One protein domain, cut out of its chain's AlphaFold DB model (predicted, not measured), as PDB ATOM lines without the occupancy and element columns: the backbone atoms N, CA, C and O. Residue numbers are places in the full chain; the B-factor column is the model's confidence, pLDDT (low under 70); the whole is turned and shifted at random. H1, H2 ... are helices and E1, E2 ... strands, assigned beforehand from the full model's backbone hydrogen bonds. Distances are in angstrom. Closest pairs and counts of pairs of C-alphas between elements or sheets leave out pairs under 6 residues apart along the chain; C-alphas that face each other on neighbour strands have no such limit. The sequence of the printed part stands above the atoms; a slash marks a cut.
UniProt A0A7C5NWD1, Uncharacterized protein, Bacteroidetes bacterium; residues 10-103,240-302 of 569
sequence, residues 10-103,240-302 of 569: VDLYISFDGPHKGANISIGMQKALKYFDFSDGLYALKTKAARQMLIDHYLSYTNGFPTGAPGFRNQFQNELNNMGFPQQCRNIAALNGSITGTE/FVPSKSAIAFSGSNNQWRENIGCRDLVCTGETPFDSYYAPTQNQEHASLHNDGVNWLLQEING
ATOM      1  N   VAL A  10     159.078 121.990 165.147       92.50
ATOM      2  CA  VAL A  10     158.151 121.869 164.008       92.50
ATOM      3  C   VAL A  10     158.193 120.428 163.537       92.50
ATOM      4  O   VAL A  10     159.257 119.966 163.149       92.50
ATOM      5  N   ASP A  11     157.046 119.758 163.532       92.38
ATOM      6  CA  ASP A  11     156.939 118.373 163.058       92.38
ATOM      7  C   ASP A  11     156.520 118.290 161.579       92.38
ATOM      8  O   ASP A  11     156.828 117.313 160.896       92.38
ATOM      9  N   LEU A  12     155.858 119.335 161.060       95.94
ATOM     10  CA  LEU A  12     155.297 119.386 159.708       95.94
ATOM     11  C   LEU A  12     155.604 120.723 159.018       95.94
ATOM     12  O   LEU A  12     155.190 121.786 159.483       95.94
ATOM     13  N   TYR A  13     156.274 120.660 157.870       96.25
ATOM     14  CA  TYR A  13     156.455 121.771 156.943       96.25
ATOM     15  C   TYR A  13     155.514 121.616 155.747       96.25
ATOM     16  O   TYR A  13     155.502 120.590 155.065       96.25
ATOM     17  N   ILE A  14     154.739 122.666 155.474       96.31
ATOM     18  CA  ILE A  14     153.749 122.693 154.399       96.31
ATOM     19  C   ILE A  14     154.184 123.719 153.361       96.31
ATOM     20  O   ILE A  14     154.189 124.923 153.618       96.31
ATOM     21  N   SER A  15     154.488 123.247 152.157       96.62
ATOM     22  CA  SER A  15     154.619 124.096 150.982       96.62
ATOM     23  C   SER A  15     153.274 124.205 150.270       96.62
ATOM     24  O   SER A  15     152.875 123.286 149.553       96.62
ATOM     25  N   PHE A  16     152.601 125.342 150.410       96.62
ATOM     26  CA  PHE A  16     151.351 125.607 149.702       96.62
ATOM     27  C   PHE A  16     151.597 126.447 148.444       96.62
ATOM     28  O   PHE A  16     151.972 127.613 148.539       96.62
ATOM     29  N   ASP A  17     151.436 125.815 147.278       95.50
ATOM     30  CA  ASP A  17     151.554 126.385 145.928       95.50
ATOM     31  C   ASP A  17     152.795 127.283 145.719       95.50
ATOM     32  O   ASP A  17     152.776 128.286 145.004       95.50
ATOM     33  N   GLY A  18     153.895 126.933 146.394       95.00
ATOM     34  CA  GLY A  18     155.101 127.749 146.486       95.00
ATOM     35  C   GLY A  18     155.986 127.646 145.236       95.00
ATOM     36  O   GLY A  18     156.306 126.540 144.815       95.00
ATOM     37  N   PRO A  19     156.469 128.755 144.644       95.69
ATOM     38  CA  PRO A  19     157.229 128.735 143.391       95.69
ATOM     39  C   PRO A  19     158.708 128.328 143.576       95.69
ATOM     40  O   PRO A  19     159.611 129.111 143.277       95.69
ATOM     41  N   HIS A  20     158.991 127.101 144.032       95.81
ATOM     42  CA  HIS A  20     160.357 126.633 144.359       95.81
ATOM     43  C   HIS A  20     161.341 126.672 143.193       95.81
ATOM     44  O   HIS A  20     162.541 126.868 143.392       95.81
ATOM     45  N   LYS A  21     160.845 126.495 141.962       94.94
ATOM     46  CA  LYS A  21     161.624 126.679 140.728       94.94
ATOM     47  C   LYS A  21     161.189 127.914 139.949       94.94
ATOM     48  O   LYS A  21     161.464 128.016 138.756       94.94
ATOM     49  N   GLY A  22     160.563 128.884 140.608       95.81
ATOM     50  CA  GLY A  22     160.130 130.153 140.038       95.81
ATOM     51  C   GLY A  22     158.672 130.225 139.596       95.81
ATOM     52  O   GLY A  22     157.945 129.237 139.549       95.81
ATOM     53  N   ALA A  23     158.269 131.442 139.260       96.12
ATOM     54  CA  ALA A  23     156.942 131.801 138.788       96.12
ATOM     55  C   ALA A  23     157.010 132.344 137.355       96.12
ATOM     56  O   ALA A  23     158.088 132.595 136.800       96.12
ATOM     57  N   ASN A  24     155.848 132.556 136.759       95.19
ATOM     58  CA  ASN A  24     155.687 133.068 135.416       95.19
ATOM     59  C   ASN A  24     154.729 134.257 135.404       95.19
ATOM     60  O   ASN A  24     153.635 134.203 135.943       95.19
ATOM     61  N   ILE A  25     155.132 135.312 134.710       92.50
ATOM     62  CA  ILE A  25     154.235 136.340 134.192       92.50
ATOM     63  C   ILE A  25     154.513 136.353 132.704       92.50
ATOM     64  O   ILE A  25     155.680 136.498 132.321       92.50
ATOM     65  N   SER A  26     153.479 136.215 131.874       91.69
ATOM     66  CA  SER A  26     153.692 136.025 130.441       91.69
ATOM     67  C   SER A  26     154.608 137.098 129.861       91.69
ATOM     68  O   SER A  26     154.485 138.299 130.133       91.69
ATOM     69  N   ILE A  27     155.576 136.680 129.047       92.75
ATOM     70  CA  ILE A  27     156.559 137.625 128.504       92.75
ATOM     71  C   ILE A  27     155.888 138.672 127.600       92.75
ATOM     72  O   ILE A  27     156.407 139.779 127.442       92.75
ATOM     73  N   GLY A  28     154.742 138.323 127.000       91.69
ATOM     74  CA  GLY A  28     153.884 139.242 126.262       91.69
ATOM     75  C   GLY A  28     153.364 140.364 127.158       91.69
ATOM     76  O   GLY A  28     153.538 141.534 126.816       91.69
ATOM     77  N   MET A  29     152.844 140.021 128.343       90.19
ATOM     78  CA  MET A  29     152.392 140.995 129.338       90.19
ATOM     79  C   MET A  29     153.545 141.873 129.833       90.19
ATOM     80  O   MET A  29     153.442 143.096 129.818       90.19
ATOM     81  N   GLN A  30     154.699 141.283 130.168       92.69
ATOM     82  CA  GLN A  30     155.874 142.062 130.586       92.69
ATOM     83  C   GLN A  30     156.314 143.083 129.521       92.69
ATOM     84  O   GLN A  30     156.710 144.208 129.834       92.69
ATOM     85  N   LYS A  31     156.245 142.701 128.238       91.75
ATOM     86  CA  LYS A  31     156.562 143.584 127.107       91.75
ATOM     87  C   LYS A  31     155.517 144.678 126.918       91.75
ATOM     88  O   LYS A  31     155.915 145.798 126.606       91.75
ATOM     89  N   ALA A  32     154.236 144.373 127.115       89.00
ATOM     90  CA  ALA A  32     153.160 145.357 127.070       89.00
ATOM     91  C   ALA A  32     153.333 146.410 128.176       89.00
ATOM     92  O   ALA A  32     153.404 147.599 127.869       89.00
ATOM     93  N   LEU A  33     153.531 145.972 129.427       87.06
ATOM     94  CA  LEU A  33     153.783 146.847 130.579       87.06
ATOM     95  C   LEU A  33     154.977 147.781 130.339       87.06
ATOM     96  O   LEU A  33     154.896 148.978 130.596       87.06
ATOM     97  N   LYS A  34     156.072 147.252 129.778       87.81
ATOM     98  CA  LYS A  34     157.241 148.060 129.405       87.81
ATOM     99  C   LYS A  34     156.952 149.036 128.262       87.81
ATOM    100  O   LYS A  34     157.493 150.134 128.264       87.81
ATOM    101  N   TYR A  35     156.195 148.621 127.248       87.62
ATOM    102  CA  TYR A  35     155.938 149.448 126.067       87.62
ATOM    103  C   TYR A  35     155.084 150.671 126.398       87.62
ATOM    104  O   TYR A  35     155.374 151.760 125.910       87.62
ATOM    105  N   PHE A  36     154.050 150.482 127.218       82.12
ATOM    106  CA  PHE A  36     153.160 151.560 127.648       82.12
ATOM    107  C   PHE A  36     153.687 152.349 128.851       82.12
ATOM    108  O   PHE A  36     153.068 153.336 129.225       82.12
ATOM    109  N   ASP A  37     154.816 151.926 129.427       78.25
ATOM    110  CA  ASP A  37     155.394 152.493 130.650       78.25
ATOM    111  C   ASP A  37     154.375 152.572 131.799       78.25
ATOM    112  O   ASP A  37     154.267 153.571 132.506       78.25
ATOM    113  N   PHE A  38     153.597 151.498 131.977       75.06
ATOM    114  CA  PHE A  38     152.628 151.403 133.068       75.06
ATOM    115  C   PHE A  38     153.376 151.326 134.400       75.06
ATOM    116  O   PHE A  38     153.887 150.262 134.758       75.06
ATOM    117  N   SER A  39     153.466 152.461 135.102       71.44
ATOM    118  CA  SER A  39     154.329 152.677 136.272       71.44
ATOM    119  C   SER A  39     154.224 151.564 137.304       71.44
ATOM    120  O   SER A  39     155.248 151.029 137.725       71.44
ATOM    121  N   ASP A  40     153.002 151.167 137.647       71.81
ATOM    122  CA  ASP A  40     152.734 150.258 138.762       71.81
ATOM    123  C   ASP A  40     153.044 148.808 138.377       71.81
ATOM    124  O   ASP A  40     153.769 148.103 139.081       71.81
ATOM    125  N   GLY A  41     152.603 148.376 137.191       72.75
ATOM    126  CA  GLY A  41     152.926 147.046 136.667       72.75
ATOM    127  C   GLY A  41     154.419 146.888 136.361       72.75
ATOM    128  O   GLY A  41     155.026 145.851 136.639       72.75
ATOM    129  N   LEU A  42     155.057 147.937 135.842       78.88
ATOM    130  CA  LEU A  42     156.495 147.947 135.608       78.88
ATOM    131  C   LEU A  42     157.282 147.998 136.926       78.88
ATOM    132  O   LEU A  42     158.364 147.410 137.008       78.88
ATOM    133  N   TYR A  43     156.762 148.667 137.957       85.25
ATOM    134  CA  TYR A  43     157.316 148.639 139.308       85.25
ATOM    135  C   TYR A  43     157.258 147.226 139.896       85.25
ATOM    136  O   TYR A  43     158.290 146.732 140.356       85.25
ATOM    137  N   ALA A  44     156.120 146.530 139.780       86.75
ATOM    138  CA  ALA A  44     155.960 145.151 140.247       86.75
ATOM    139  C   ALA A  44     157.022 144.208 139.646       86.75
ATOM    140  O   ALA A  44     157.678 143.463 140.378       86.75
ATOM    141  N   LEU A  45     157.291 144.320 138.337       90.81
ATOM    142  CA  LEU A  45     158.351 143.559 137.654       90.81
ATOM    143  C   LEU A  45     159.774 143.940 138.094       90.81
ATOM    144  O   LEU A  45     160.710 143.156 137.947       90.81
ATOM    145  N   LYS A  46     159.978 145.153 138.614       91.62
ATOM    146  CA  LYS A  46     161.290 145.634 139.076       91.62
ATOM    147  C   LYS A  46     161.593 145.258 140.528       91.62
ATOM    148  O   LYS A  46     162.742 145.438 140.941       91.62
ATOM    149  N   THR A  47     160.621 144.739 141.281       94.69
ATOM    150  CA  THR A  47     160.828 144.302 142.669       94.69
ATOM    151  C   THR A  47     161.881 143.193 142.762       94.69
ATOM    152  O   THR A  47     162.080 142.407 141.831       94.69
ATOM    153  N   LYS A  48     162.573 143.109 143.909       95.19
ATOM    154  CA  LYS A  48     163.580 142.061 144.153       95.19
ATOM    155  C   LYS A  48     162.959 140.664 144.027       95.19
ATOM    156  O   LYS A  48     163.524 139.824 143.334       95.19
ATOM    157  N   ALA A  49     161.772 140.466 144.607       94.00
ATOM    158  CA  ALA A  49     161.039 139.206 144.551       94.00
ATOM    159  C   ALA A  49     160.713 138.788 143.107       94.00
ATOM    160  O   ALA A  49     161.057 137.679 142.709       94.00
ATOM    161  N   ALA A  50     160.147 139.684 142.286       94.50
ATOM    162  CA  ALA A  50     159.848 139.372 140.885       94.50
ATOM    163  C   ALA A  50     161.116 139.008 140.095       94.50
ATOM    164  O   ALA A  50     161.136 138.024 139.360       94.50
ATOM    165  N   ARG A  51     162.216 139.743 140.290       96.19
ATOM    166  CA  ARG A  51     163.491 139.455 139.613       96.19
ATOM    167  C   ARG A  51     164.133 138.136 140.047       96.19
ATOM    168  O   ARG A  51     164.841 137.524 139.248       96.19
ATOM    169  N   GLN A  52     163.911 137.715 141.290       96.06
ATOM    170  CA  GLN A  52     164.381 136.433 141.814       96.06
ATOM    171  C   GLN A  52     163.502 135.264 141.335       96.06
ATOM    172  O   GLN A  52     164.034 134.227 140.939       96.06
ATOM    173  N   MET A  53     162.178 135.440 141.313       95.69
ATOM    174  CA  MET A  53     161.223 134.356 141.066       95.69
ATOM    175  C   MET A  53     160.860 134.153 139.595       95.69
ATOM    176  O   MET A  53     160.632 133.014 139.201       95.69
ATOM    177  N   LEU A  54     160.813 135.198 138.764       96.69
ATOM    178  CA  LEU A  54     160.362 135.056 137.377       96.69
ATOM    179  C   LEU A  54     161.335 134.220 136.541       96.69
ATOM    180  O   LEU A  54     162.491 134.608 136.357       96.69
ATOM    181  N   ILE A  55     160.841 133.098 136.008       96.06
ATOM    182  CA  ILE A  55     161.590 132.174 135.140       96.06
ATOM    183  C   ILE A  55     162.053 132.893 133.871       96.06
ATOM    184  O   ILE A  55     163.234 132.836 133.525       96.06
ATOM    185  N   ASP A  56     161.134 133.625 133.245       95.25
ATOM    186  CA  ASP A  56     161.375 134.480 132.090       95.25
ATOM    187  C   ASP A  56     161.218 135.945 132.494       95.25
ATOM    188  O   ASP A  56     160.183 136.341 133.029       95.25
ATOM    189  N   HIS A  57     162.210 136.781 132.187       95.75
ATOM    190  CA  HIS A  57     162.146 138.218 132.437       95.75
ATOM    191  C   HIS A  57     162.491 139.019 131.180       95.75
ATOM    192  O   HIS A  57     163.456 138.731 130.475       95.75
ATOM    193  N   TYR A  58     161.778 140.122 130.935       92.56
ATOM    194  CA  TYR A  58     161.968 140.970 129.747       92.56
ATOM    195  C   TYR A  58     163.372 141.596 129.591       92.56
ATOM    196  O   TYR A  58     163.647 142.217 128.559       92.56
ATOM    197  N   LEU A  59     164.232 141.486 130.610       92.88
ATOM    198  CA  LEU A  59     165.562 142.098 130.667       92.88
ATOM    199  C   LEU A  59     166.666 141.177 130.142       92.88
ATOM    200  O   LEU A  59     167.733 141.687 129.816       92.88
ATOM    201  N   SER A  60     166.438 139.862 130.074       92.75
ATOM    202  CA  SER A  60     167.500 138.895 129.799       92.75
ATOM    203  C   SER A  60     167.095 137.869 128.757       92.75
ATOM    204  O   SER A  60     166.001 137.308 128.809       92.75
ATOM    205  N   TYR A  61     168.020 137.583 127.843       92.81
ATOM    206  CA  TYR A  61     167.876 136.544 126.834       92.81
ATOM    207  C   TYR A  61     169.201 135.802 126.674       92.81
ATOM    208  O   TYR A  61     170.247 136.431 126.536       92.81
ATOM    209  N   THR A  62     169.151 134.474 126.636       90.56
ATOM    210  CA  THR A  62     170.302 133.612 126.338       90.56
ATOM    211  C   THR A  62     169.994 132.827 125.073       90.56
ATOM    212  O   THR A  62     168.961 132.168 124.995       90.56
ATOM    213  N   ASN A  63     170.852 132.926 124.054       88.69
ATOM    214  CA  ASN A  63     170.648 132.286 122.743       88.69
ATOM    215  C   ASN A  63     169.266 132.579 122.120       88.69
ATOM    216  O   ASN A  63     168.663 131.728 121.476       88.69
ATOM    217  N   GLY A  64     168.740 133.788 122.344       86.62
ATOM    218  CA  GLY A  64     167.434 134.210 121.833       86.62
ATOM    219  C   GLY A  64     166.220 133.718 122.632       86.62
ATOM    220  O   GLY A  64     165.100 134.080 122.267       86.62
ATOM    221  N   PHE A  65     166.414 132.961 123.716       91.94
ATOM    222  CA  PHE A  65     165.359 132.544 124.646       91.94
ATOM    223  C   PHE A  65     165.334 133.468 125.867       91.94
ATOM    224  O   PHE A  65     166.407 133.800 126.378       91.94
ATOM    225  N   PRO A  66     164.158 133.919 126.337       92.50
ATOM    226  CA  PRO A  66     164.071 134.674 127.585       92.50
ATOM    227  C   PRO A  66     164.634 133.859 128.755       92.50
ATOM    228  O   PRO A  66     164.614 132.633 128.750       92.50
ATOM    229  N   THR A  67     165.186 134.569 129.731       93.81
ATOM    230  CA  THR A  67     165.726 133.996 130.971       93.81
ATOM    231  C   THR A  67     165.417 134.940 132.130       93.81
ATOM    232  O   THR A  67     164.987 136.075 131.903       93.81
ATOM    233  N   GLY A  68     165.626 134.492 133.369       94.38
ATOM    234  CA  GLY A  68     165.386 135.314 134.554       94.38
ATOM    235  C   GLY A  68     166.213 136.599 134.580       94.38
ATOM    236  O   GLY A  68     167.176 136.767 133.828       94.38
ATOM    237  N   ALA A  69     165.838 137.526 135.462       94.81
ATOM    238  CA  ALA A  69     166.492 138.829 135.532       94.81
ATOM    239  C   ALA A  69     168.011 138.692 135.800       94.81
ATOM    240  O   ALA A  69     168.403 137.921 136.689       94.81
ATOM    241  N   PRO A  70     168.874 139.443 135.083       93.50
ATOM    242  CA  PRO A  70     170.324 139.304 135.206       93.50
ATOM    243  C   PRO A  70     170.799 139.575 136.632       93.50
ATOM    244  O   PRO A  70     170.483 140.619 137.195       93.50
ATOM    245  N   GLY A  71     171.568 138.650 137.206       93.88
ATOM    246  CA  GLY A  71     172.132 138.801 138.551       93.88
ATOM    247  C   GLY A  71     171.149 138.591 139.709       93.88
ATOM    248  O   GLY A  71     171.537 138.826 140.842       93.88
ATOM    249  N   PHE A  72     169.912 138.142 139.465       96.00
ATOM    250  CA  PHE A  72     168.939 137.877 140.538       96.00
ATOM    251  C   PHE A  72     168.563 136.399 140.613       96.00
ATOM    252  O   PHE A  72     168.945 135.713 141.559       96.00
ATOM    253  N   ARG A  73     167.843 135.892 139.605       93.62
ATOM    254  CA  ARG A  73     167.251 134.548 139.640       93.62
ATOM    255  C   ARG A  73     168.268 133.443 139.899       93.62
ATOM    256  O   ARG A  73     168.068 132.647 140.804       93.62
ATOM    257  N   ASN A  74     169.353 133.388 139.125       92.31
ATOM    258  CA  ASN A  74     170.331 132.304 139.261       92.31
ATOM    259  C   ASN A  74     171.013 132.321 140.636       92.31
ATOM    260  O   ASN A  74     171.239 131.265 141.210       92.31
ATOM    261  N   GLN A  75     171.309 133.509 141.178       95.00
ATOM    262  CA  GLN A  75     171.893 133.636 142.517       95.00
ATOM    263  C   GLN A  75     170.922 133.127 143.581       95.00
ATOM    264  O   GLN A  75     171.303 132.309 144.409       95.00
ATOM    265  N   PHE A  76     169.660 133.548 143.500       95.75
ATOM    266  CA  PHE A  76     168.629 133.137 144.444       95.75
ATOM    267  C   PHE A  76     168.296 131.644 144.354       95.75
ATOM    268  O   PHE A  76     168.205 130.976 145.374       95.75
ATOM    269  N   GLN A  77     168.179 131.085 143.147       95.06
ATOM    270  CA  GLN A  77     167.940 129.651 142.983       95.06
ATOM    271  C   GLN A  77     169.118 128.826 143.512       95.06
ATOM    272  O   GLN A  77     168.895 127.793 144.133       95.06
ATOM    273  N   ASN A  78     170.360 129.275 143.305       95.19
ATOM    274  CA  ASN A  78     171.532 128.613 143.878       95.19
ATOM    275  C   ASN A  78     171.524 128.687 145.410       95.19
ATOM    276  O   ASN A  78     171.837 127.698 146.061       95.19
ATOM    277  N   GLU A  79     171.146 129.832 145.982       94.69
ATOM    278  CA  GLU A  79     170.986 129.999 147.430       94.69
ATOM    279  C   GLU A  79     169.927 129.041 147.992       94.69
ATOM    280  O   GLU A  79     170.221 128.307 148.931       94.69
ATOM    281  N   LEU A  80     168.745 128.961 147.368       93.12
ATOM    282  CA  LEU A  80     167.689 128.015 147.750       93.12
ATOM    283  C   LEU A  80     168.138 126.555 147.626       93.12
ATOM    284  O   LEU A  80     167.925 125.765 148.539       93.12
ATOM    285  N   ASN A  81     168.788 126.193 146.517       93.00
ATOM    286  CA  ASN A  81     169.270 124.828 146.296       93.00
ATOM    287  C   ASN A  81     170.337 124.428 147.328       93.00
ATOM    288  O   ASN A  81     170.349 123.286 147.775       93.00
ATOM    289  N   ASN A  82     171.219 125.358 147.706       93.25
ATOM    290  CA  ASN A  82     172.230 125.133 148.739       93.25
ATOM    291  C   ASN A  82     171.616 125.067 150.141       93.25
ATOM    292  O   ASN A  82     172.140 124.365 151.001       93.25
ATOM    293  N   MET A  83     170.535 125.816 150.381       91.94
ATOM    294  CA  MET A  83     169.818 125.799 151.653       91.94
ATOM    295  C   MET A  83     169.076 124.475 151.860       91.94
ATOM    296  O   MET A  83     169.115 123.928 152.961       91.94
ATOM    297  N   GLY A  84     168.462 123.956 150.795       91.62
ATOM    298  CA  GLY A  84     167.656 122.742 150.834       91.62
ATOM    299  C   GLY A  84     166.322 122.932 151.557       91.62
ATOM    300  O   GLY A  84     165.959 124.029 151.982       91.62
ATOM    301  N   PHE A  85     165.578 121.835 151.670       93.94
ATOM    302  CA  PHE A  85     164.364 121.770 152.482       93.94
ATOM    303  C   PHE A  85     164.717 121.375 153.922       93.94
ATOM    304  O   PHE A  85     165.763 120.749 154.123       93.94
ATOM    305  N   PRO A  86     163.863 121.698 154.909       93.94
ATOM    306  CA  PRO A  86     164.003 121.181 156.270       93.94
ATOM    307  C   PRO A  86     164.195 119.657 156.284       93.94
ATOM    308  O   PRO A  86     163.633 118.959 155.448       93.94
ATOM    309  N   GLN A  87     165.015 119.128 157.183       92.56
ATOM    310  CA  GLN A  87     165.342 117.698 157.264       92.56
ATOM    311  C   GLN A  87     164.848 117.052 158.563       92.56
ATOM    312  O   GLN A  87     164.850 115.829 158.675       92.56
ATOM    313  N   GLN A  88     164.452 117.853 159.556       92.75
ATOM    314  CA  GLN A  88     164.002 117.379 160.870       92.75
ATOM    315  C   GLN A  88     162.476 117.424 161.022       92.75
ATOM    316  O   GLN A  88     161.960 117.206 162.115       92.75
ATOM    317  N   CYS A  89     161.745 117.674 159.935       93.12
ATOM    318  CA  CYS A  89     160.291 117.610 159.891       93.12
ATOM    319  C   CYS A  89     159.806 116.878 158.641       93.12
ATOM    320  O   CYS A  89     160.532 116.749 157.656       93.12
ATOM    321  N   ARG A  90     158.545 116.442 158.671       95.00
ATOM    322  CA  ARG A  90     157.856 115.945 157.482       95.00
ATOM    323  C   ARG A  90     157.593 117.113 156.533       95.00
ATOM    324  O   ARG A  90     156.981 118.101 156.931       95.00
ATOM    325  N   ASN A  91     158.022 117.002 155.283       97.50
ATOM    326  CA  ASN A  91     157.818 118.014 154.256       97.50
ATOM    327  C   ASN A  91     156.707 117.582 153.308       97.50
ATOM    328  O   ASN A  91     156.840 116.578 152.613       97.50
ATOM    329  N   ILE A  92     155.649 118.374 153.191       97.81
ATOM    330  CA  ILE A  92     154.574 118.107 152.233       97.81
ATOM    331  C   ILE A  92     154.335 119.289 151.302       97.81
ATOM    332  O   ILE A  92     154.570 120.444 151.665       97.81
ATOM    333  N   ALA A  93     153.838 119.001 150.102       97.81
ATOM    334  CA  ALA A  93     153.429 120.020 149.144       97.81
ATOM    335  C   ALA A  93     151.941 119.912 148.810       97.81
ATOM    336  O   ALA A  93     151.449 118.843 148.473       97.81
ATOM    337  N   ALA A  94     151.229 121.030 148.837       97.25
ATOM    338  CA  ALA A  94     149.872 121.128 148.318       97.25
ATOM    339  C   ALA A  94     149.876 122.126 147.162       97.25
ATOM    340  O   ALA A  94     150.224 123.290 147.345       97.25
ATOM    341  N   LEU A  95     149.563 121.644 145.963       97.06
ATOM    342  CA  LEU A  95     149.595 122.413 144.726       97.06
ATOM    343  C   LEU A  95     148.198 122.885 144.350       97.06
ATOM    344  O   LEU A  95     147.223 122.173 144.582       97.06
ATOM    345  N   ASN A  96     148.133 124.005 143.632       95.88
ATOM    346  CA  ASN A  96     146.914 124.427 142.939       95.88
ATOM    347  C   ASN A  96     146.980 124.110 141.437       95.88
ATOM    348  O   ASN A  96     145.980 124.171 140.726       95.88
ATOM    349  N   GLY A  97     148.156 123.739 140.936       94.62
ATOM    350  CA  GLY A  97     148.343 123.267 139.571       94.62
ATOM    351  C   GLY A  97     148.080 121.777 139.402       94.62
ATOM    352  O   GLY A  97     148.506 120.960 140.218       94.62
ATOM    353  N   SER A  98     147.447 121.409 138.287       93.94
ATOM    354  CA  SER A  98     147.291 120.010 137.897       93.94
ATOM    355  C   SER A  98     148.624 119.388 137.497       93.94
ATOM    356  O   SER A  98     149.498 120.045 136.932       93.94
ATOM    357  N   ILE A  99     148.787 118.095 137.760       93.56
ATOM    358  CA  ILE A  99     149.974 117.319 137.373       93.56
ATOM    359  C   ILE A  99     149.731 116.427 136.147       93.56
ATOM    360  O   ILE A  99     150.656 115.782 135.662       93.56
ATOM    361  N   THR A 100     148.519 116.416 135.585       90.00
ATOM    362  CA  THR A 100     148.133 115.515 134.482       90.00
ATOM    363  C   THR A 100     148.499 116.026 133.085       90.00
ATOM    364  O   THR A 100     148.087 115.439 132.085       90.00
ATOM    365  N   GLY A 101     149.278 117.107 132.979       86.06
ATOM    366  CA  GLY A 101     149.604 117.730 131.691       86.06
ATOM    367  C   GLY A 101     148.494 118.633 131.138       86.06
ATOM    368  O   GLY A 101     148.588 119.069 129.995       86.06
ATOM    369  N   THR A 102     147.456 118.929 131.932       83.81
ATOM    370  CA  THR A 102     146.367 119.841 131.551       83.81
ATOM    371  C   THR A 102     146.889 121.265 131.359       83.81
ATOM    372  O   THR A 102     147.221 121.957 132.327       83.81
ATOM    373  N   GLU A 103     146.951 121.706 130.105       82.56
ATOM    374  CA  GLU A 103     147.303 123.082 129.751       82.56
ATOM    375  C   GLU A 103     146.180 124.051 130.161       82.56
ATOM    376  O   GLU A 103     145.001 123.700 130.143       82.56
ATOM    377  N   PHE A 240     150.778 130.815 136.452       94.62
ATOM    378  CA  PHE A 240     151.592 131.695 137.287       94.62
ATOM    379  C   PHE A 240     152.623 130.899 138.085       94.62
ATOM    380  O   PHE A 240     153.807 131.229 138.045       94.62
ATOM    381  N   VAL A 241     152.212 129.805 138.732       96.69
ATOM    382  CA  VAL A 241     153.133 128.838 139.345       96.69
ATOM    383  C   VAL A 241     152.984 127.492 138.638       96.69
ATOM    384  O   VAL A 241     152.039 126.756 138.921       96.69
ATOM    385  N   PRO A 242     153.903 127.132 137.723       96.19
ATOM    386  CA  PRO A 242     153.877 125.827 137.070       96.19
ATOM    387  C   PRO A 242     153.929 124.690 138.096       96.19
ATOM    388  O   PRO A 242     154.717 124.762 139.039       96.19
ATOM    389  N   SER A 243     153.197 123.597 137.883       96.56
ATOM    390  CA  SER A 243     153.135 122.474 138.834       96.56
ATOM    391  C   SER A 243     154.513 121.874 139.115       96.56
ATOM    392  O   SER A 243     154.849 121.591 140.260       96.56
ATOM    393  N   LYS A 244     155.372 121.777 138.090       96.25
ATOM    394  CA  LYS A 244     156.781 121.372 138.249       96.25
ATOM    395  C   LYS A 244     157.578 122.294 139.171       96.25
ATOM    396  O   LYS A 244     158.495 121.840 139.845       96.25
ATOM    397  N   SER A 245     157.256 123.583 139.180       96.69
ATOM    398  CA  SER A 245     157.853 124.534 140.112       96.69
ATOM    399  C   SER A 245     157.296 124.344 141.518       96.69
ATOM    400  O   SER A 245     158.080 124.232 142.457       96.69
ATOM    401  N   ALA A 246     155.972 124.221 141.640       97.25
ATOM    402  CA  ALA A 246     155.284 124.061 142.916       97.25
ATOM    403  C   ALA A 246     155.692 122.794 143.684       97.25
ATOM    404  O   ALA A 246     155.838 122.828 144.902       97.25
ATOM    405  N   ILE A 247     155.954 121.693 142.972       96.81
ATOM    406  CA  ILE A 247     156.432 120.432 143.563       96.81
ATOM    407  C   ILE A 247     157.964 120.332 143.633       96.81
ATOM    408  O   ILE A 247     158.496 119.281 143.962       96.81
ATOM    409  N   ALA A 248     158.704 121.391 143.285       96.88
ATOM    410  CA  ALA A 248     160.168 121.366 143.206       96.88
ATOM    411  C   ALA A 248     160.736 120.214 142.335       96.88
ATOM    412  O   ALA A 248     161.815 119.686 142.601       96.88
ATOM    413  N   PHE A 249     160.048 119.879 141.238       96.31
ATOM    414  CA  PHE A 249     160.306 118.711 140.388       96.31
ATOM    415  C   PHE A 249     161.756 118.611 139.892       96.31
ATOM    416  O   PHE A 249     162.225 119.510 139.190       96.31
ATOM    417  N   SER A 250     162.456 117.516 140.185       94.19
ATOM    418  CA  SER A 250     163.869 117.265 139.845       94.19
ATOM    419  C   SER A 250     164.094 116.235 138.727       94.19
ATOM    420  O   SER A 250     165.245 115.908 138.437       94.19
ATOM    421  N   GLY A 251     163.036 115.750 138.072       90.44
ATOM    422  CA  GLY A 251     163.150 114.780 136.979       90.44
ATOM    423  C   GLY A 251     163.838 115.316 135.715       90.44
ATOM    424  O   GLY A 251     164.048 116.516 135.537       90.44
ATOM    425  N   SER A 252     164.193 114.404 134.807       88.50
ATOM    426  CA  SER A 252     165.049 114.688 133.641       88.50
ATOM    427  C   SER A 252     164.345 115.395 132.478       88.50
ATOM    428  O   SER A 252     164.997 116.027 131.643       88.50
ATOM    429  N   ASN A 253     163.018 115.287 132.391       89.50
ATOM    430  CA  ASN A 253     162.249 115.915 131.327       89.50
ATOM    431  C   ASN A 253     162.006 117.400 131.649       89.50
ATOM    432  O   ASN A 253     161.348 117.763 132.623       89.50
ATOM    433  N   ASN A 254     162.517 118.267 130.778       90.25
ATOM    434  CA  ASN A 254     162.471 119.718 130.944       90.25
ATOM    435  C   ASN A 254     161.175 120.368 130.430       90.25
ATOM    436  O   ASN A 254     161.005 121.578 130.577       90.25
ATOM    437  N   GLN A 255     160.253 119.603 129.837       92.75
ATOM    438  CA  GLN A 255     159.007 120.156 129.311       92.75
ATOM    439  C   GLN A 255     158.064 120.562 130.439       92.75
ATOM    440  O   GLN A 255     157.673 119.730 131.257       92.75
ATOM    441  N   TRP A 256     157.626 121.819 130.450       92.75
ATOM    442  CA  TRP A 256     156.704 122.326 131.468       92.75
ATOM    443  C   TRP A 256     155.325 121.662 131.418       92.75
ATOM    444  O   TRP A 256     154.668 121.565 132.446       92.75
ATOM    445  N   ARG A 257     154.920 121.160 130.245       91.19
ATOM    446  CA  ARG A 257     153.633 120.485 130.013       91.19
ATOM    447  C   ARG A 257     153.637 118.970 130.242       91.19
ATOM    448  O   ARG A 257     152.683 118.297 129.864       91.19
ATOM    449  N   GLU A 258     154.729 118.406 130.753       91.25
ATOM    450  CA  GLU A 258     154.796 116.963 130.995       91.25
ATOM    451  C   GLU A 258     153.665 116.520 131.936       91.25
ATOM    452  O   GLU A 258     153.455 117.120 132.990       91.25
ATOM    453  N   ASN A 259     152.984 115.430 131.577       90.31
ATOM    454  CA  ASN A 259     152.143 114.709 132.519       90.31
ATOM    455  C   ASN A 259     153.039 113.959 133.517       90.31
ATOM    456  O   ASN A 259     153.609 112.914 133.200       90.31
ATOM    457  N   ILE A 260     153.161 114.522 134.716       90.81
ATOM    458  CA  ILE A 260     153.886 113.944 135.854       90.81
ATOM    459  C   ILE A 260     152.937 113.306 136.876       90.81
ATOM    460  O   ILE A 260     153.386 112.772 137.879       90.81
ATOM    461  N   GLY A 261     151.629 113.331 136.616       88.50
ATOM    462  CA  GLY A 261     150.610 112.796 137.510       88.50
ATOM    463  C   GLY A 261     150.554 111.282 137.530       88.50
ATOM    464  O   GLY A 261     150.068 110.708 138.487       88.50
ATOM    465  N   CYS A 262     151.069 110.620 136.503       79.62
ATOM    466  CA  CYS A 262     150.899 109.183 136.343       79.62
ATOM    467  C   CYS A 262     151.985 108.310 136.983       79.62
ATOM    468  O   CYS A 262     152.062 107.114 136.693       79.62
ATOM    469  N   ARG A 263     152.831 108.892 137.835       81.06
ATOM    470  CA  ARG A 263     153.832 108.184 138.637       81.06
ATOM    471  C   ARG A 263     153.968 108.849 140.004       81.06
ATOM    472  O   ARG A 263     153.723 110.044 140.127       81.06
ATOM    473  N   ASP A 264     154.367 108.071 141.002       85.12
ATOM    474  CA  ASP A 264     154.680 108.580 142.336       85.12
ATOM    475  C   ASP A 264     156.045 109.284 142.321       85.12
ATOM    476  O   ASP A 264     157.087 108.631 142.223       85.12
ATOM    477  N   LEU A 265     156.024 110.618 142.411       89.88
ATOM    478  CA  LEU A 265     157.232 111.444 142.366       89.88
ATOM    479  C   LEU A 265     158.107 111.301 143.616       89.88
ATOM    480  O   LEU A 265     159.315 111.532 143.531       89.88
ATOM    481  N   VAL A 266     157.515 110.933 144.760       89.94
ATOM    482  CA  VAL A 266     158.252 110.693 146.010       89.94
ATOM    483  C   VAL A 266     159.094 109.440 145.834       89.94
ATOM    484  O   VAL A 266     160.307 109.464 146.029       89.94
ATOM    485  N   CYS A 267     158.473 108.356 145.371       82.44
ATOM    486  CA  CYS A 267     159.190 107.106 145.154       82.44
ATOM    487  C   CYS A 267     160.254 107.203 144.050       82.44
ATOM    488  O   CYS A 267     161.325 106.606 144.174       82.44
ATOM    489  N   THR A 268     160.000 107.950 142.970       83.56
ATOM    490  CA  THR A 268     161.008 108.139 141.912       83.56
ATOM    491  C   THR A 268     162.134 109.097 142.308       83.56
ATOM    492  O   THR A 268     163.101 109.222 141.556       83.56
ATOM    493  N   GLY A 269     162.046 109.763 143.467       88.38
ATOM    494  CA  GLY A 269     163.019 110.764 143.907       88.38
ATOM    495  C   GLY A 269     163.003 112.038 143.054       88.38
ATOM    496  O   GLY A 269     163.992 112.770 142.999       88.38
ATOM    497  N   GLU A 270     161.893 112.300 142.361       92.81
ATOM    498  CA  GLU A 270     161.706 113.470 141.496       92.81
ATOM    499  C   GLU A 270     161.140 114.682 142.254       92.81
ATOM    500  O   GLU A 270     160.849 115.715 141.647       92.81
ATOM    501  N   THR A 271     160.979 114.573 143.572       95.81
ATOM    502  CA  THR A 271     160.551 115.646 144.469       95.81
ATOM    503  C   THR A 271     161.246 115.516 145.830       95.81
ATOM    504  O   THR A 271     161.500 114.393 146.265       95.81
ATOM    505  N   PRO A 272     161.573 116.628 146.514       96.06
ATOM    506  CA  PRO A 272     162.123 116.603 147.872       96.06
ATOM    507  C   PRO A 272     161.050 116.450 148.965       96.06
ATOM    508  O   PRO A 272     161.393 116.408 150.144       96.06
ATOM    509  N   PHE A 273     159.766 116.438 148.599       97.69
ATOM    510  CA  PHE A 273     158.653 116.304 149.539       97.69
ATOM    511  C   PHE A 273     158.360 114.832 149.861       97.69
ATOM    512  O   PHE A 273     158.453 113.974 148.989       97.69
ATOM    513  N   ASP A 274     157.924 114.560 151.090       95.56
ATOM    514  CA  ASP A 274     157.522 113.229 151.561       95.56
ATOM    515  C   ASP A 274     156.127 112.818 151.069       95.56
ATOM    516  O   ASP A 274     155.768 111.640 151.092       95.56
ATOM    517  N   SER A 275     155.299 113.791 150.687       95.69
ATOM    518  CA  SER A 275     153.984 113.581 150.082       95.69
ATOM    519  C   SER A 275     153.508 114.847 149.381       95.69
ATOM    520  O   SER A 275     154.020 115.945 149.629       95.69
ATOM    521  N   TYR A 276     152.517 114.706 148.502       97.19
ATOM    522  CA  TYR A 276     151.932 115.853 147.831       97.19
ATOM    523  C   TYR A 276     150.474 115.687 147.414       97.19
ATOM    524  O   TYR A 276     150.027 114.618 146.991       97.19
ATOM    525  N   TYR A 277     149.763 116.808 147.448       96.94
ATOM    526  CA  TYR A 277     148.459 116.983 146.835       96.94
ATOM    527  C   TYR A 277     148.572 117.789 145.550       96.94
ATOM    528  O   TYR A 277     149.239 118.823 145.515       96.94
ATOM    529  N   ALA A 278     147.874 117.348 144.511       96.25
ATOM    530  CA  ALA A 278     147.625 118.147 143.321       96.25
ATOM    531  C   ALA A 278     146.178 117.930 142.868       96.25
ATOM    532  O   ALA A 278     145.694 116.811 142.991       96.25
ATOM    533  N   PRO A 279     145.484 118.945 142.338       94.75
ATOM    534  CA  PRO A 279     144.149 118.782 141.773       94.75
ATOM    535  C   PRO A 279     144.188 118.186 140.355       94.75
ATOM    536  O   PRO A 279     145.208 118.206 139.666       94.75
ATOM    537  N   THR A 280     143.048 117.692 139.864       88.75
ATOM    538  CA  THR A 280     142.918 117.215 138.471       88.75
ATOM    539  C   THR A 280     142.867 118.369 137.466       88.75
ATOM    540  O   THR A 280     143.336 118.235 136.334       88.75
ATOM    541  N   GLN A 281     142.325 119.513 137.888       91.38
ATOM    542  CA  GLN A 281     142.207 120.749 137.116       91.38
ATOM    543  C   GLN A 281     143.020 121.859 137.775       91.38
ATOM    544  O   GLN A 281     143.118 121.913 138.997       91.38
ATOM    545  N   ASN A 282     143.582 122.753 136.965       93.44
ATOM    546  CA  ASN A 282     144.300 123.920 137.473       93.44
ATOM    547  C   ASN A 282     143.342 124.827 138.267       93.44
ATOM    548  O   ASN A 282     142.242 125.116 137.798       93.44
ATOM    549  N   GLN A 283     143.786 125.292 139.431       93.75
ATOM    550  CA  GLN A 283     143.085 126.179 140.364       93.75
ATOM    551  C   GLN A 283     143.814 127.532 140.464       93.75
ATOM    552  O   GLN A 283     144.973 127.652 140.056       93.75
ATOM    553  N   GLU A 284     143.141 128.573 140.964       93.81
ATOM    554  CA  GLU A 284     143.766 129.893 141.137       93.81
ATOM    555  C   GLU A 284     144.933 129.781 142.124       93.81
ATOM    556  O   GLU A 284     144.811 129.107 143.145       93.81
ATOM    557  N   HIS A 285     146.058 130.432 141.840       93.69
ATOM    558  CA  HIS A 285     147.225 130.448 142.714       93.69
ATOM    559  C   HIS A 285     146.853 130.891 144.135       93.69
ATOM    560  O   HIS A 285     146.177 131.902 144.321       93.69
ATOM    561  N   ALA A 286     147.318 130.134 145.130       91.38
ATOM    562  CA  ALA A 286     147.066 130.375 146.553       91.38
ATOM    563  C   ALA A 286     145.581 130.344 147.001       91.38
ATOM    564  O   ALA A 286     145.261 130.777 148.108       91.38
ATOM    565  N   SER A 287     144.670 129.803 146.185       92.75
ATOM    566  CA  SER A 287     143.266 129.580 146.565       92.75
ATOM    567  C   SER A 287     143.058 128.252 147.304       92.75
ATOM    568  O   SER A 287     143.622 127.220 146.940       92.75
ATOM    569  N   LEU A 288     142.223 128.249 148.343       92.94
ATOM    570  CA  LEU A 288     141.917 127.045 149.119       92.94
ATOM    571  C   LEU A 288     140.690 126.330 148.544       92.94
ATOM    572  O   LEU A 288     139.616 126.918 148.443       92.94
ATOM    573  N   HIS A 289     140.846 125.049 148.217       93.44
ATOM    574  CA  HIS A 289     139.775 124.184 147.720       93.44
ATOM    575  C   HIS A 289     139.520 123.028 148.688       93.44
ATOM    576  O   HIS A 289     140.458 122.505 149.288       93.44
ATOM    577  N   ASN A 290     138.260 122.599 148.803       93.38
ATOM    578  CA  ASN A 290     137.832 121.608 149.798       93.38
ATOM    579  C   ASN A 290     138.670 120.323 149.779       93.38
ATOM    580  O   ASN A 290     139.089 119.868 150.836       93.38
ATOM    581  N   ASP A 291     138.961 119.762 148.605       91.81
ATOM    582  CA  ASP A 291     139.717 118.507 148.495       91.81
ATOM    583  C   ASP A 291     141.159 118.648 149.005       91.81
ATOM    584  O   ASP A 291     141.621 117.822 149.793       91.81
ATOM    585  N   GLY A 292     141.849 119.724 148.612       92.75
ATOM    586  CA  GLY A 292     143.208 120.013 149.076       92.75
ATOM    587  C   GLY A 292     143.255 120.348 150.567       92.75
ATOM    588  O   GLY A 292     144.145 119.884 151.275       92.75
ATOM    589  N   VAL A 293     142.260 121.088 151.068       95.19
ATOM    590  CA  VAL A 293     142.117 121.389 152.502       95.19
ATOM    591  C   VAL A 293     141.867 120.114 153.302       95.19
ATOM    592  O   VAL A 293     142.514 119.904 154.322       95.19
ATOM    593  N   ASN A 294     140.977 119.235 152.840       94.50
ATOM    594  CA  ASN A 294     140.689 117.967 153.506       94.50
ATOM    595  C   ASN A 294     141.935 117.080 153.581       94.50
ATOM    596  O   ASN A 294     142.226 116.536 154.645       94.50
ATOM    597  N   TRP A 295     142.688 116.969 152.483       94.81
ATOM    598  CA  TRP A 295     143.963 116.250 152.453       94.81
ATOM    599  C   TRP A 295     144.975 116.853 153.438       94.81
ATOM    600  O   TRP A 295     145.577 116.131 154.233       94.81
ATOM    601  N   LEU A 296     145.101 118.184 153.456       95.50
ATOM    602  CA  LEU A 296     146.032 118.884 154.338       95.50
ATOM    603  C   LEU A 296     145.665 118.727 155.820       95.50
ATOM    604  O   LEU A 296     146.542 118.534 156.658       95.50
ATOM    605  N   LEU A 297     144.374 118.769 156.152       96.62
ATOM    606  CA  LEU A 297     143.891 118.548 157.514       96.62
ATOM    607  C   LEU A 297     144.199 117.130 158.012       96.62
ATOM    608  O   LEU A 297     144.433 116.960 159.206       96.62
ATOM    609  N   GLN A 298     144.233 116.116 157.138       94.06
ATOM    610  CA  GLN A 298     144.673 114.778 157.544       94.06
ATOM    611  C   GLN A 298     146.150 114.769 157.951       94.06
ATOM    612  O   GLN A 298     146.468 114.257 159.021       94.06
ATOM    613  N   GLU A 299     147.027 115.396 157.161       94.00
ATOM    614  CA  GLU A 299     148.452 115.532 157.498       94.00
ATOM    615  C   GLU A 299     148.658 116.307 158.810       94.00
ATOM    616  O   GLU A 299     149.411 115.864 159.675       94.00
ATOM    617  N   ILE A 300     147.924 117.408 159.016       95.38
ATOM    618  CA  ILE A 300     147.965 118.193 160.266       95.38
ATOM    619  C   ILE A 300     147.522 117.356 161.477       95.38
ATOM    620  O   ILE A 300     148.077 117.501 162.563       95.38
ATOM    621  N   ASN A 301     146.550 116.459 161.300       95.62
ATOM    622  CA  ASN A 301     146.073 115.560 162.353       95.62
ATOM    623  C   ASN A 301     146.984 114.335 162.578       95.62
ATOM    624  O   ASN A 301     146.627 113.452 163.359       95.62
ATOM    625  N   GLY A 302     148.135 114.252 161.900       89.31
ATOM    626  CA  GLY A 302     149.071 113.126 161.996       89.31
ATOM    627  C   GLY A 302     148.675 111.900 161.166       89.31
ATOM    628  O   GLY A 302     149.344 110.869 161.224       89.31
TER     629      GLY A 302
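What this domain is: This is residues 10 to 103 and 240 to 302 of the 569 residues of an uncharacterized protein of Bacteroidetes bacterium (UniProt A0A7C5NWD1). What does the model look like? It is an elongated body of two lobes: at one end the helices H1, H2 and H3 with the strand hairpin E2 and E3, at the other a small three-stranded sheet, E1 E4 E6, with H6 over one face. H4 runs between the two ends, and the short E5 and H5 lie near the middle. What is it made of? The printed part has 157 residues, under half of them in named elements, in the order E1 H1 H2 H3 E2 E3 H4 E4 E5 H5 E6 H6; the class is mixed, helices and strands, and the sheet E1 E4 E6 is parallel. How large is it? It is compact by its radius of gyration of the C-alphas, 16.7 A, and spans 51 by 32 by 30 A.

Where its parts are: Where does the first half run? E1, residues 12 to 16, begins at C-alpha 12 (155.297, 119.386, 159.708) and is 12.4 A long. H1 is residues 27 to 36, 14.4 A; H2 39 to 46; H3 48 to 53; E2 57 to 62, 11.2 A; E3 65 to 67; H4 73 to 83, 15.1 A. What follows? E4 is residues 90 to 94, 13.2 A; E5 240 to 242; H5 243 to 246; E6 275 to 277. H6, residues 290 to 300, is 15.0 A long and ends at C-alpha 300 (147.965, 118.193, 160.266).

How they stand to each other: How is the larger sheet built? E4 is the inner strand, parallel to E1 with N 13 and O 90 2.8 A apart, and to E6 with N 277 and O 93 2.8 A apart, both within hydrogen-bond range. What is on it? H6 is on the sheet at a height of 9.4 A, over E4 and along the strands, in two layers, a helix on one face of a sheet; the closest C-alphas of H6 and E6 are those of Gly 292 and Tyr 277, 6.5 A. How does the other end sit? H1 and H2 are a helical hairpin and touch at Leu 33 and Leu 42, their closest C-alphas, 5.8 A; E2 and E3 are an antiparallel hairpin, N 62 and O 65 2.8 A apart. H3 and H4 touch, about perpendicular at 74 degrees, with the C-alphas of Gln 52 and Arg 73 closest at 4.1 A. What do the helix backbones show? Every O i to N i+4 pair is within hydrogen-bond range in H1, H2, H3, H4 and H6; H5 is too short for such a pair.

The domain as a whole: How far does it reach? The two C-alphas farthest apart, those of Phe 36 and Gly 302, are 51.7 A apart, and residues 35 to 40 stand free. Is it printed whole? Residues 104 to 239 are not printed, and C-alphas 103 and 240 are 12.2 A apart across the cut. Which links are long, and is confidence low anywhere? H5 to E6 and E6 to H6 are long links, of 28 and 12 residues; no printed residue is under 70 in pLDDT.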